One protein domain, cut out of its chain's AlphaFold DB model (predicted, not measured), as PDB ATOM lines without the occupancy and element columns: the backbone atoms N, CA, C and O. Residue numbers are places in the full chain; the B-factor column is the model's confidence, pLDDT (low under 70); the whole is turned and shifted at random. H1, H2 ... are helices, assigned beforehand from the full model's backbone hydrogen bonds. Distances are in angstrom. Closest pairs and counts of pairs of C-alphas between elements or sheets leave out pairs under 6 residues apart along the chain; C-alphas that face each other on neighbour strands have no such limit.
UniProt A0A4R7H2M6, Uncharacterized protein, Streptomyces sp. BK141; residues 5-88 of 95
ATOM      1  N   ALA A   5     121.827 145.932 178.633       69.06
ATOM      2  CA  ALA A   5     122.710 145.092 179.438       69.06
ATOM      3  C   ALA A   5     123.300 143.935 178.616       69.06
ATOM      4  O   ALA A   5     124.490 143.643 178.719       69.06
ATOM      5  N   LEU A   6     122.502 143.327 177.733       66.62
ATOM      6  CA  LEU A   6     122.964 142.254 176.845       66.62
ATOM      7  C   LEU A   6     123.814 142.783 175.682       66.62
ATOM      8  O   LEU A   6     124.704 142.083 175.206       66.62
ATOM      9  N   HIS A   7     123.606 144.035 175.262       66.06
ATOM     10  CA  HIS A   7     124.398 144.652 174.196       66.06
ATOM     11  C   HIS A   7     125.901 144.666 174.523       66.06
ATOM     12  O   HIS A   7     126.715 144.476 173.619       66.06
ATOM     13  N   GLN A   8     126.303 144.932 175.771       65.56
ATOM     14  CA  GLN A   8     127.729 144.973 176.114       65.56
ATOM     15  C   GLN A   8     128.384 143.595 175.945       65.56
ATOM     16  O   GLN A   8     129.420 143.491 175.293       65.56
ATOM     17  N   ILE A   9     127.718 142.546 176.429       65.69
ATOM     18  CA  ILE A   9     128.167 141.154 176.304       65.69
ATOM     19  C   ILE A   9     128.268 140.763 174.827       65.69
ATOM     20  O   ILE A   9     129.309 140.291 174.382       65.69
ATOM     21  N   THR A  10     127.242 141.066 174.025       65.69
ATOM     22  CA  THR A  10     127.261 140.779 172.583       65.69
ATOM     23  C   THR A  10     128.423 141.474 171.868       65.69
ATOM     24  O   THR A  10     129.012 140.898 170.955       65.69
ATOM     25  N   VAL A  11     128.786 142.699 172.264       69.12
ATOM     26  CA  VAL A  11     129.951 143.400 171.698       69.12
ATOM     27  C   VAL A  11     131.255 142.704 172.060       69.12
ATOM     28  O   VAL A  11     132.085 142.493 171.177       69.12
ATOM     29  N   GLU A  12     131.432 142.353 173.330       67.38
ATOM     30  CA  GLU A  12     132.636 141.679 173.819       67.38
ATOM     31  C   GLU A  12     132.816 140.307 173.149       67.38
ATOM     32  O   GLU A  12     133.900 140.009 172.643       67.38
ATOM     33  N   GLU A  13     131.743 139.522 173.032       68.06
ATOM     34  CA  GLU A  13     131.747 138.204 172.384       68.06
ATOM     35  C   GLU A  13     131.975 138.292 170.870       68.06
ATOM     36  O   GLU A  13     132.748 137.518 170.301       68.06
ATOM     37  N   SER A  14     131.363 139.270 170.197       65.06
ATOM     38  CA  SER A  14     131.539 139.459 168.750       65.06
ATOM     39  C   SER A  14     132.995 139.781 168.396       65.06
ATOM     40  O   SER A  14     133.520 139.312 167.383       65.06
ATOM     41  N   LEU A  15     133.683 140.546 169.251       68.12
ATOM     42  CA  LEU A  15     135.091 140.901 169.067       68.12
ATOM     43  C   LEU A  15     136.055 139.726 169.297       68.12
ATOM     44  O   LEU A  15     137.242 139.875 169.020       68.12
ATOM     45  N   VAL A  16     135.589 138.547 169.720       77.06
ATOM     46  CA  VAL A  16     136.424 137.332 169.740       77.06
ATOM     47  C   VAL A  16     136.762 136.873 168.314       77.06
ATOM     48  O   VAL A  16     137.816 136.277 168.094       77.06
ATOM     49  N   SER A  17     135.932 137.206 167.317       82.50
ATOM     50  CA  SER A  17     136.178 136.873 165.908       82.50
ATOM     51  C   SER A  17     137.304 137.730 165.300       82.50
ATOM     52  O   SER A  17     137.129 138.942 165.119       82.50
ATOM     53  N   PRO A  18     138.441 137.134 164.878       84.94
ATOM     54  CA  PRO A  18     139.524 137.885 164.237       84.94
ATOM     55  C   PRO A  18     139.096 138.529 162.914       84.94
ATOM     56  O   PRO A  18     139.565 139.610 162.560       84.94
ATOM     57  N   ALA A  19     138.187 137.879 162.180       82.62
ATOM     58  CA  ALA A  19     137.643 138.413 160.938       82.62
ATOM     59  C   ALA A  19     136.801 139.669 161.195       82.62
ATOM     60  O   ALA A  19     136.982 140.671 160.503       82.62
ATOM     61  N   LEU A  20     135.948 139.645 162.225       81.25
ATOM     62  CA  LEU A  20     135.139 140.808 162.582       81.25
ATOM     63  C   LEU A  20     136.008 141.964 163.075       81.25
ATOM     64  O   LEU A  20     135.790 143.102 162.669       81.25
ATOM     65  N   ARG A  21     137.030 141.683 163.892       83.81
ATOM     66  CA  ARG A  21     137.984 142.710 164.335       83.81
ATOM     67  C   ARG A  21     138.656 143.406 163.156       83.81
ATOM     68  O   ARG A  21     138.652 144.632 163.119       83.81
ATOM     69  N   ARG A  22     139.163 142.641 162.181       86.62
ATOM     70  CA  ARG A  22     139.769 143.210 160.966       86.62
ATOM     71  C   ARG A  22     138.771 144.042 160.166       86.62
ATOM     72  O   ARG A  22     139.103 145.142 159.753       86.62
ATOM     73  N   ALA A  23     137.539 143.561 159.993       84.19
ATOM     74  CA  ALA A  23     136.505 144.319 159.288       84.19
ATOM     75  C   ALA A  23     136.175 145.649 159.990       84.19
ATOM     76  O   ALA A  23     136.037 146.678 159.334       84.19
ATOM     77  N   VAL A  24     136.088 145.647 161.324       83.12
ATOM     78  CA  VAL A  24     135.846 146.859 162.122       83.12
ATOM     79  C   VAL A  24     137.028 147.826 162.043       83.12
ATOM     80  O   VAL A  24     136.818 149.034 161.953       83.12
ATOM     81  N   GLU A  25     138.259 147.324 162.072       86.31
ATOM     82  CA  GLU A  25     139.470 148.136 161.931       86.31
ATOM     83  C   GLU A  25     139.545 148.814 160.556       86.31
ATOM     84  O   GLU A  25     139.705 150.033 160.474       86.31
ATOM     85  N   GLU A  26     139.321 148.052 159.485       88.31
ATOM     86  CA  GLU A  26     139.283 148.571 158.116       88.31
ATOM     87  C   GLU A  26     138.141 149.565 157.901       88.31
ATOM     88  O   GLU A  26     138.337 150.628 157.304       88.31
ATOM     89  N   LEU A  27     136.960 149.281 158.458       84.62
ATOM     90  CA  LEU A  27     135.862 150.239 158.472       84.62
ATOM     91  C   LEU A  27     136.314 151.533 159.153       84.62
ATOM     92  O   LEU A  27     136.258 152.590 158.538       84.62
ATOM     93  N   ASN A  28     136.836 151.466 160.379       84.81
ATOM     94  CA  ASN A  28     137.260 152.654 161.122       84.81
ATOM     95  C   ASN A  28     138.298 153.506 160.374       84.81
ATOM     96  O   ASN A  28     138.255 154.731 160.507       84.81
ATOM     97  N   ARG A  29     139.176 152.880 159.577       86.75
ATOM     98  CA  ARG A  29     140.171 153.551 158.725       86.75
ATOM     99  C   ARG A  29     139.559 154.295 157.534       86.75
ATOM    100  O   ARG A  29     140.134 155.276 157.075       86.75
ATOM    101  N   THR A  30     138.415 153.833 157.033       87.44
ATOM    102  CA  THR A  30     137.714 154.427 155.878       87.44
ATOM    103  C   THR A  30     136.648 155.447 156.275       87.44
ATOM    104  O   THR A  30     136.165 156.196 155.428       87.44
ATOM    105  N   LEU A  31     136.282 155.505 157.561       84.94
ATOM    106  CA  LEU A  31     135.294 156.455 158.060       84.94
ATOM    107  C   LEU A  31     135.786 157.909 157.967       84.94
ATOM    108  O   LEU A  31     136.958 158.177 158.243       84.94
ATOM    109  N   PRO A  32     134.882 158.868 157.689       81.88
ATOM    110  CA  PRO A  32     135.216 160.287 157.727       81.88
ATOM    111  C   PRO A  32     135.710 160.712 159.115       81.88
ATOM    112  O   PRO A  32     135.426 160.063 160.133       81.88
ATOM    113  N   ASP A  33     136.434 161.831 159.167       86.19
ATOM    114  CA  ASP A  33     136.874 162.416 160.430       86.19
ATOM    115  C   ASP A  33     135.671 163.008 161.186       86.19
ATOM    116  O   ASP A  33     135.220 164.128 160.949       86.19
ATOM    117  N   LEU A  34     135.073 162.179 162.043       87.31
ATOM    118  CA  LEU A  34     133.939 162.524 162.894       87.31
ATOM    119  C   LEU A  34     134.405 162.780 164.329       87.31
ATOM    120  O   LEU A  34     135.199 161.985 164.850       87.31
ATOM    121  N   PRO A  35     133.812 163.769 165.031       90.94
ATOM    122  CA  PRO A  35     134.010 163.925 166.466       90.94
ATOM    123  C   PRO A  35     133.753 162.607 167.205       90.94
ATOM    124  O   PRO A  35     132.744 161.937 166.963       90.94
ATOM    125  N   ALA A  36     134.632 162.263 168.149       89.06
ATOM    126  CA  ALA A  36     134.550 161.035 168.943       89.06
ATOM    127  C   ALA A  36     133.139 160.699 169.485       89.06
ATOM    128  O   ALA A  36     132.710 159.558 169.294       89.06
ATOM    129  N   PRO A  37     132.366 161.636 170.085       89.44
ATOM    130  CA  PRO A  37     131.018 161.319 170.570       89.44
ATOM    131  C   PRO A  37     130.046 160.939 169.442       89.44
ATOM    132  O   PRO A  37     129.270 159.997 169.589       89.44
ATOM    133  N   VAL A  38     130.132 161.598 168.283       91.06
ATOM    134  CA  VAL A  38     129.293 161.287 167.112       91.06
ATOM    135  C   VAL A  38     129.639 159.905 166.558       91.06
ATOM    136  O   VAL A  38     128.747 159.116 166.241       91.06
ATOM    137  N   ARG A  39     130.937 159.589 166.470       89.25
ATOM    138  CA  ARG A  39     131.422 158.274 166.033       89.25
ATOM    139  C   ARG A  39     130.917 157.164 166.958       89.25
ATOM    140  O   ARG A  39     130.423 156.147 166.473       89.25
ATOM    141  N   ALA A  40     131.001 157.371 168.273       87.75
ATOM    142  CA  ALA A  40     130.521 156.415 169.267       87.75
ATOM    143  C   ALA A  40     129.003 156.183 169.162       87.75
ATOM    144  O   ALA A  40     128.552 155.033 169.163       87.75
ATOM    145  N   GLU A  41     128.221 157.255 169.007       89.81
ATOM    146  CA  GLU A  41     126.768 157.173 168.859       89.81
ATOM    147  C   GLU A  41     126.362 156.413 167.587       89.81
ATOM    148  O   GLU A  41     125.539 155.494 167.644       89.81
ATOM    149  N   ARG A  42     126.973 156.738 166.440       92.19
ATOM    150  CA  ARG A  42     126.725 156.031 165.170       92.19
ATOM    151  C   ARG A  42     127.126 154.562 165.260       92.19
ATOM    152  O   ARG A  42     126.338 153.700 164.881       92.19
ATOM    153  N   GLY A  43     128.278 154.261 165.861       88.94
ATOM    154  CA  GLY A  43     128.718 152.885 166.091       88.94
ATOM    155  C   GLY A  43     127.737 152.079 166.949       88.94
ATOM    156  O   GLY A  43     127.482 150.911 166.656       88.94
ATOM    157  N   ARG A  44     127.131 152.692 167.976       87.50
ATOM    158  CA  ARG A  44     126.062 152.050 168.761       87.50
ATOM    159  C   ARG A  44     124.833 151.748 167.898       87.50
ATOM    160  O   ARG A  44     124.309 150.644 167.983       87.50
ATOM    161  N   LYS A  45     124.396 152.688 167.053       90.06
ATOM    162  CA  LYS A  45     123.245 152.487 166.151       90.06
ATOM    163  C   LYS A  45     123.484 151.337 165.170       90.06
ATOM    164  O   LYS A  45     122.618 150.480 165.042       90.06
ATOM    165  N   VAL A  46     124.667 151.266 164.555       90.31
ATOM    166  CA  VAL A  46     125.040 150.172 163.636       90.31
ATOM    167  C   VAL A  46     124.952 148.807 164.324       90.31
ATOM    168  O   VAL A  46     124.345 147.884 163.785       90.31
ATOM    169  N   ARG A  47     125.499 148.684 165.542       85.62
ATOM    170  CA  ARG A  47     125.470 147.428 166.313       85.62
ATOM    171  C   ARG A  47     124.066 146.971 166.704       85.62
ATOM    172  O   ARG A  47     123.850 145.776 166.845       85.62
ATOM    173  N   ILE A  48     123.129 147.902 166.868       87.56
ATOM    174  CA  ILE A  48     121.717 147.584 167.110       87.56
ATOM    175  C   ILE A  48     121.030 147.175 165.801       87.56
ATOM    176  O   ILE A  48     120.261 146.218 165.785       87.56
ATOM    177  N   LEU A  49     121.316 147.887 164.707       90.19
ATOM    178  CA  LEU A  49     120.644 147.701 163.424       90.19
ATOM    179  C   LEU A  49     120.912 146.318 162.820       90.19
ATOM    180  O   LEU A  49     119.965 145.662 162.401       90.19
ATOM    181  N   ILE A  50     122.167 145.856 162.816       89.44
ATOM    182  CA  ILE A  50     122.558 144.586 162.178       89.44
ATOM    183  C   ILE A  50     121.723 143.391 162.679       89.44
ATOM    184  O   ILE A  50     121.006 142.799 161.872       89.44
ATOM    185  N   PRO A  51     121.747 143.030 163.979       87.75
ATOM    186  CA  PRO A  51     120.994 141.877 164.462       87.75
ATOM    187  C   PRO A  51     119.480 142.090 164.369       87.75
ATOM    188  O   PRO A  51     118.742 141.122 164.204       87.75
ATOM    189  N   HIS A  52     119.000 143.334 164.467       89.81
ATOM    190  CA  HIS A  52     117.573 143.619 164.361       89.81
ATOM    191  C   HIS A  52     117.037 143.361 162.948       89.81
ATOM    192  O   HIS A  52     115.989 142.740 162.811       89.81
ATOM    193  N   ILE A  53     117.778 143.770 161.913       91.62
ATOM    194  CA  ILE A  53     117.405 143.523 160.517       91.62
ATOM    195  C   ILE A  53     117.502 142.034 160.166       91.62
ATOM    196  O   ILE A  53     116.612 141.523 159.492       91.62
ATOM    197  N   CYS A  54     118.515 141.315 160.667       90.50
ATOM    198  CA  CYS A  54     118.580 139.859 160.500       90.50
ATOM    199  C   CYS A  54     117.361 139.162 161.125       90.50
ATOM    200  O   CYS A  54     116.712 138.365 160.455       90.50
ATOM    201  N   ALA A  55     117.010 139.510 162.368       90.31
ATOM    202  CA  ALA A  55     115.862 138.923 163.057       90.31
ATOM    203  C   ALA A  55     114.529 139.238 162.355       90.31
ATOM    204  O   ALA A  55     113.649 138.385 162.276       90.31
ATOM    205  N   GLU A  56     114.374 140.454 161.825       90.00
ATOM    206  CA  GLU A  56     113.185 140.828 161.058       90.00
ATOM    207  C   GLU A  56     113.088 140.039 159.747       90.00
ATOM    208  O   GLU A  56     112.012 139.564 159.388       90.00
ATOM    209  N   HIS A  57     114.211 139.828 159.056       90.88
ATOM    210  CA  HIS A  57     114.233 138.995 157.859       90.88
ATOM    211  C   HIS A  57     113.892 137.530 158.167       90.88
ATOM    212  O   HIS A  57     113.064 136.941 157.476       90.88
ATOM    213  N   GLU A  58     114.463 136.955 159.229       90.88
ATOM    214  CA  GLU A  58     114.136 135.601 159.699       90.88
ATOM    215  C   GLU A  58     112.643 135.450 160.007       90.88
ATOM    216  O   GLU A  58     112.020 134.470 159.589       90.88
ATOM    217  N   ARG A  59     112.052 136.442 160.685       88.44
ATOM    218  CA  ARG A  59     110.614 136.490 160.975       88.44
ATOM    219  C   ARG A  59     109.790 136.475 159.689       88.44
ATOM    220  O   ARG A  59     108.866 135.676 159.561       88.44
ATOM    221  N   VAL A  60     110.142 137.321 158.723       88.62
ATOM    222  CA  VAL A  60     109.445 137.397 157.433       88.62
ATOM    223  C   VAL A  60     109.542 136.083 156.652       88.62
ATOM    224  O   VAL A  60     108.537 135.630 156.102       88.62
ATOM    225  N   LEU A  61     110.717 135.443 156.639       87.38
ATOM    226  CA  LEU A  61     110.902 134.126 156.022       87.38
ATOM    227  C   LEU A  61     110.032 133.055 156.694       87.38
ATOM    228  O   LEU A  61     109.433 132.237 155.999       87.38
ATOM    229  N   ALA A  62     109.936 133.072 158.027       88.69
ATOM    230  CA  ALA A  62     109.113 132.129 158.783       88.69
ATOM    231  C   ALA A  62     107.607 132.317 158.534       88.69
ATOM    232  O   ALA A  62     106.855 131.345 158.530       88.69
ATOM    233  N   GLU A  63     107.166 133.554 158.308       89.56
ATOM    234  CA  GLU A  63     105.763 133.892 158.041       89.56
ATOM    235  C   GLU A  63     105.359 133.721 156.567       89.56
ATOM    236  O   GLU A  63     104.168 133.721 156.255       89.56
ATOM    237  N   GLY A  64     106.321 133.578 155.648       84.69
ATOM    238  CA  GLY A  64     106.052 133.478 154.208       84.69
ATOM    239  C   GLY A  64     105.532 134.779 153.583       84.69
ATOM    240  O   GLY A  64     104.897 134.749 152.527       84.69
ATOM    241  N   THR A  65     105.776 135.923 154.226       79.50
ATOM    242  CA  THR A  65     105.304 137.235 153.763       79.50
ATOM    243  C   THR A  65     106.177 137.740 152.603       79.50
ATOM    244  O   THR A  65     107.402 137.652 152.690       79.50
ATOM    245  N   PRO A  66     105.608 138.312 151.521       73.00
ATOM    246  CA  PRO A  66     106.397 138.946 150.464       73.00
ATOM    247  C   PRO A  66     107.237 140.109 151.007       73.00
ATOM    248  O   PRO A  66     106.722 140.979 151.709       73.00
ATOM    249  N   THR A  67     108.520 140.154 150.653       68.81
ATOM    250  CA  THR A  67     109.481 141.158 151.137       68.81
ATOM    251  C   THR A  67     110.240 141.804 149.972       68.81
ATOM    252  O   THR A  67     110.530 141.112 148.995       68.81
ATOM    253  N   PRO A  68     110.605 143.102 150.068       66.00
ATOM    254  CA  PRO A  68     111.479 143.774 149.098       66.00
ATOM    255  C   PRO A  68     112.878 143.152 148.972       66.00
ATOM    256  O   PRO A  68     113.537 143.329 147.953       66.00
ATOM    257  N   HIS A  69     113.336 142.446 150.008       66.94
ATOM    258  CA  HIS A  69     114.593 141.703 150.033       66.94
ATOM    259  C   HIS A  69     114.256 140.223 150.240       66.94
ATOM    260  O   HIS A  69     114.049 139.765 151.370       66.94
ATOM    261  N   ALA A  70     114.106 139.488 149.142       72.56
ATOM    262  CA  ALA A  70     113.718 138.079 149.148       72.56
ATOM    263  C   ALA A  70     114.876 137.161 149.570       72.56
ATOM    264  O   ALA A  70     114.652 136.013 149.952       72.56
ATOM    265  N   THR A  71     116.113 137.661 149.518       86.69
ATOM    266  CA  THR A  71     117.323 136.893 149.819       86.69
ATOM    267  C   THR A  71     118.190 137.552 150.891       86.69
ATOM    268  O   THR A  71     118.254 138.776 151.011       86.69
ATOM    269  N   TRP A  72     118.972 136.733 151.600       91.12
ATOM    270  CA  TRP A  72     120.011 137.213 152.518       91.12
ATOM    271  C   TRP A  72     121.021 138.160 151.851       91.12
ATOM    272  O   TRP A  72     121.517 139.078 152.500       91.12
ATOM    273  N   GLY A  73     121.314 137.969 150.559       92.81
ATOM    274  CA  GLY A  73     122.211 138.849 149.805       92.81
ATOM    275  C   GLY A  73     121.645 140.259 149.615       92.81
ATOM    276  O   GLY A  73     122.365 141.246 149.776       92.81
ATOM    277  N   GLU A  74     120.346 140.371 149.336       90.94
ATOM    278  CA  GLU A  74     119.658 141.661 149.217       90.94
ATOM    279  C   GLU A  74     119.556 142.368 150.571       90.94
ATOM    280  O   GLU A  74     119.824 143.567 150.648       90.94
ATOM    281  N   VAL A  75     119.261 141.626 151.645       92.62
ATOM    282  CA  VAL A  75     119.251 142.167 153.016       92.62
ATOM    283  C   VAL A  75     120.626 142.702 153.400       92.62
ATOM    284  O   VAL A  75     120.734 143.827 153.886       92.62
ATOM    285  N   ALA A  76     121.686 141.930 153.149       91.19
ATOM    286  CA  ALA A  76     123.052 142.353 153.433       91.19
ATOM    287  C   ALA A  76     123.436 143.611 152.640       91.19
ATOM    288  O   ALA A  76     124.043 144.524 153.198       91.19
ATOM    289  N   THR A  77     123.045 143.686 151.364       92.81
ATOM    290  CA  THR A  77     123.313 144.845 150.500       92.81
ATOM    291  C   THR A  77     122.584 146.093 150.994       92.81
ATOM    292  O   THR A  77     123.215 147.135 151.168       92.81
ATOM    293  N   GLY A  78     121.282 145.994 151.285       92.56
ATOM    294  CA  GLY A  78     120.495 147.122 151.796       92.56
ATOM    295  C   GLY A  78     120.970 147.602 153.169       92.56
ATOM    296  O   GLY A  78     121.074 148.802 153.420       92.56
ATOM    297  N   LEU A  79     121.343 146.670 154.051       92.75
ATOM    298  CA  LEU A  79     121.918 146.989 155.354       92.75
ATOM    299  C   LEU A  79     123.279 147.689 155.222       92.75
ATOM    300  O   LEU A  79     123.535 148.673 155.920       92.75
ATOM    301  N   ALA A  80     124.144 147.207 154.326       91.06
ATOM    302  CA  ALA A  80     125.438 147.826 154.058       91.06
ATOM    303  C   ALA A  80     125.288 149.244 153.487       91.06
ATOM    304  O   ALA A  80     126.009 150.143 153.925       91.06
ATOM    305  N   ASP A  81     124.337 149.466 152.577       93.06
ATOM    306  CA  ASP A  81     124.029 150.789 152.020       93.06
ATOM    307  C   ASP A  81     123.532 151.758 153.105       93.06
ATOM    308  O   ASP A  81     124.094 152.840 153.290       93.06
ATOM    309  N   ALA A  82     122.573 151.332 153.934       93.81
ATOM    310  CA  ALA A  82     122.051 152.142 155.035       93.81
ATOM    311  C   ALA A  82     123.139 152.530 156.057       93.81
ATOM    312  O   ALA A  82     123.219 153.685 156.493       93.81
ATOM    313  N   ILE A  83     124.006 151.582 156.428       92.56
ATOM    314  CA  ILE A  83     125.147 151.844 157.318       92.56
ATOM    315  C   ILE A  83     126.138 152.802 156.644       92.56
ATOM    316  O   ILE A  83     126.625 153.734 157.290       92.56
ATOM    317  N   SER A  84     126.409 152.610 155.354       91.12
ATOM    318  CA  SER A  84     127.305 153.472 154.579       91.12
ATOM    319  C   SER A  84     126.768 154.892 154.446       91.12
ATOM    320  O   SER A  84     127.567 155.818 154.471       91.12
ATOM    321  N   GLY A  85     125.448 155.094 154.384       92.56
ATOM    322  CA  GLY A  85     124.816 156.419 154.413       92.56
ATOM    323  C   GLY A  85     124.809 157.077 155.800       92.56
ATOM    324  O   GLY A  85     124.931 158.300 155.917       92.56
ATOM    325  N   LEU A  86     124.739 156.286 156.876       92.81
ATOM    326  CA  LEU A  86     124.769 156.785 158.257       92.81
ATOM    327  C   LEU A  86     126.112 157.441 158.616       92.81
ATOM    328  O   LEU A  86     126.150 158.441 159.339       92.81
ATOM    329  N   TRP A  87     127.222 156.879 158.140       91.88
ATOM    330  CA  TRP A  87     128.568 157.341 158.483       91.88
ATOM    331  C   TRP A  87     128.937 158.744 157.973       91.88
ATOM    332  O   TRP A  87     129.454 159.513 158.781       91.88
ATOM    333  N   PRO A  88     128.672 159.134 156.716       91.12
ATOM    334  CA  PRO A  88     128.939 160.474 156.202       91.12
ATOM    335  C   PRO A  88     127.811 161.472 156.484       91.12
ATOM    336  O   PRO A  88     127.950 162.640 156.132       91.12
TER     337      PRO A  88
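This is residues 5 to 88 of the 95 residues of an uncharacterized protein of Streptomyces sp. BK141 (UniProt A0A4R7H2M6). A long helix, H3, makes a helical hairpin with shorter H4, which folds back along it; H1 and H2 make a corner beside this pair. The printed part has 84 residues with four named helices, H1 to H4 in order, and no named strand: all helix. It is only just loose, close to compact, with a radius of gyration of the C-alphas of 14.5 A, spanning 42 by 28 by 23 A.

H1, residues 5 to 14, begins at C-alpha 5 (122.710, 145.092, 179.438) and is 15.0 A long. H2, residues 18 to 30, measures 18.6 A, and H3, residues 36 to 63, 41.0 A. H4, residues 72 to 86, measures 20.9 A and ends at C-alpha 86 (124.769, 156.785, 158.257).

H1 and H2 are close but not clearly touching, about perpendicular at 81 degrees; their closest C-alphas, Ser 14 and Leu 20, are 7.3 A apart. H1 and H3 are near each other. H2 is apart from H3 and H4. H3 and H4 touch, opposite ways at a shallow tilt of 23 degrees; their closest C-alphas, Val 46 and Ile 83, are 6.5 A apart. Every O i to N i+4 pair is within hydrogen-bond range in H2 and H4, 5 of 6 in H1 and 23 of 24 in H3.

The farthest C-alphas, Pro 35 and Gly 64, are 43.1 A apart. The printed part has no cut and no long link. Residues 5 to 15 and 67 to 69 have pLDDT under 70.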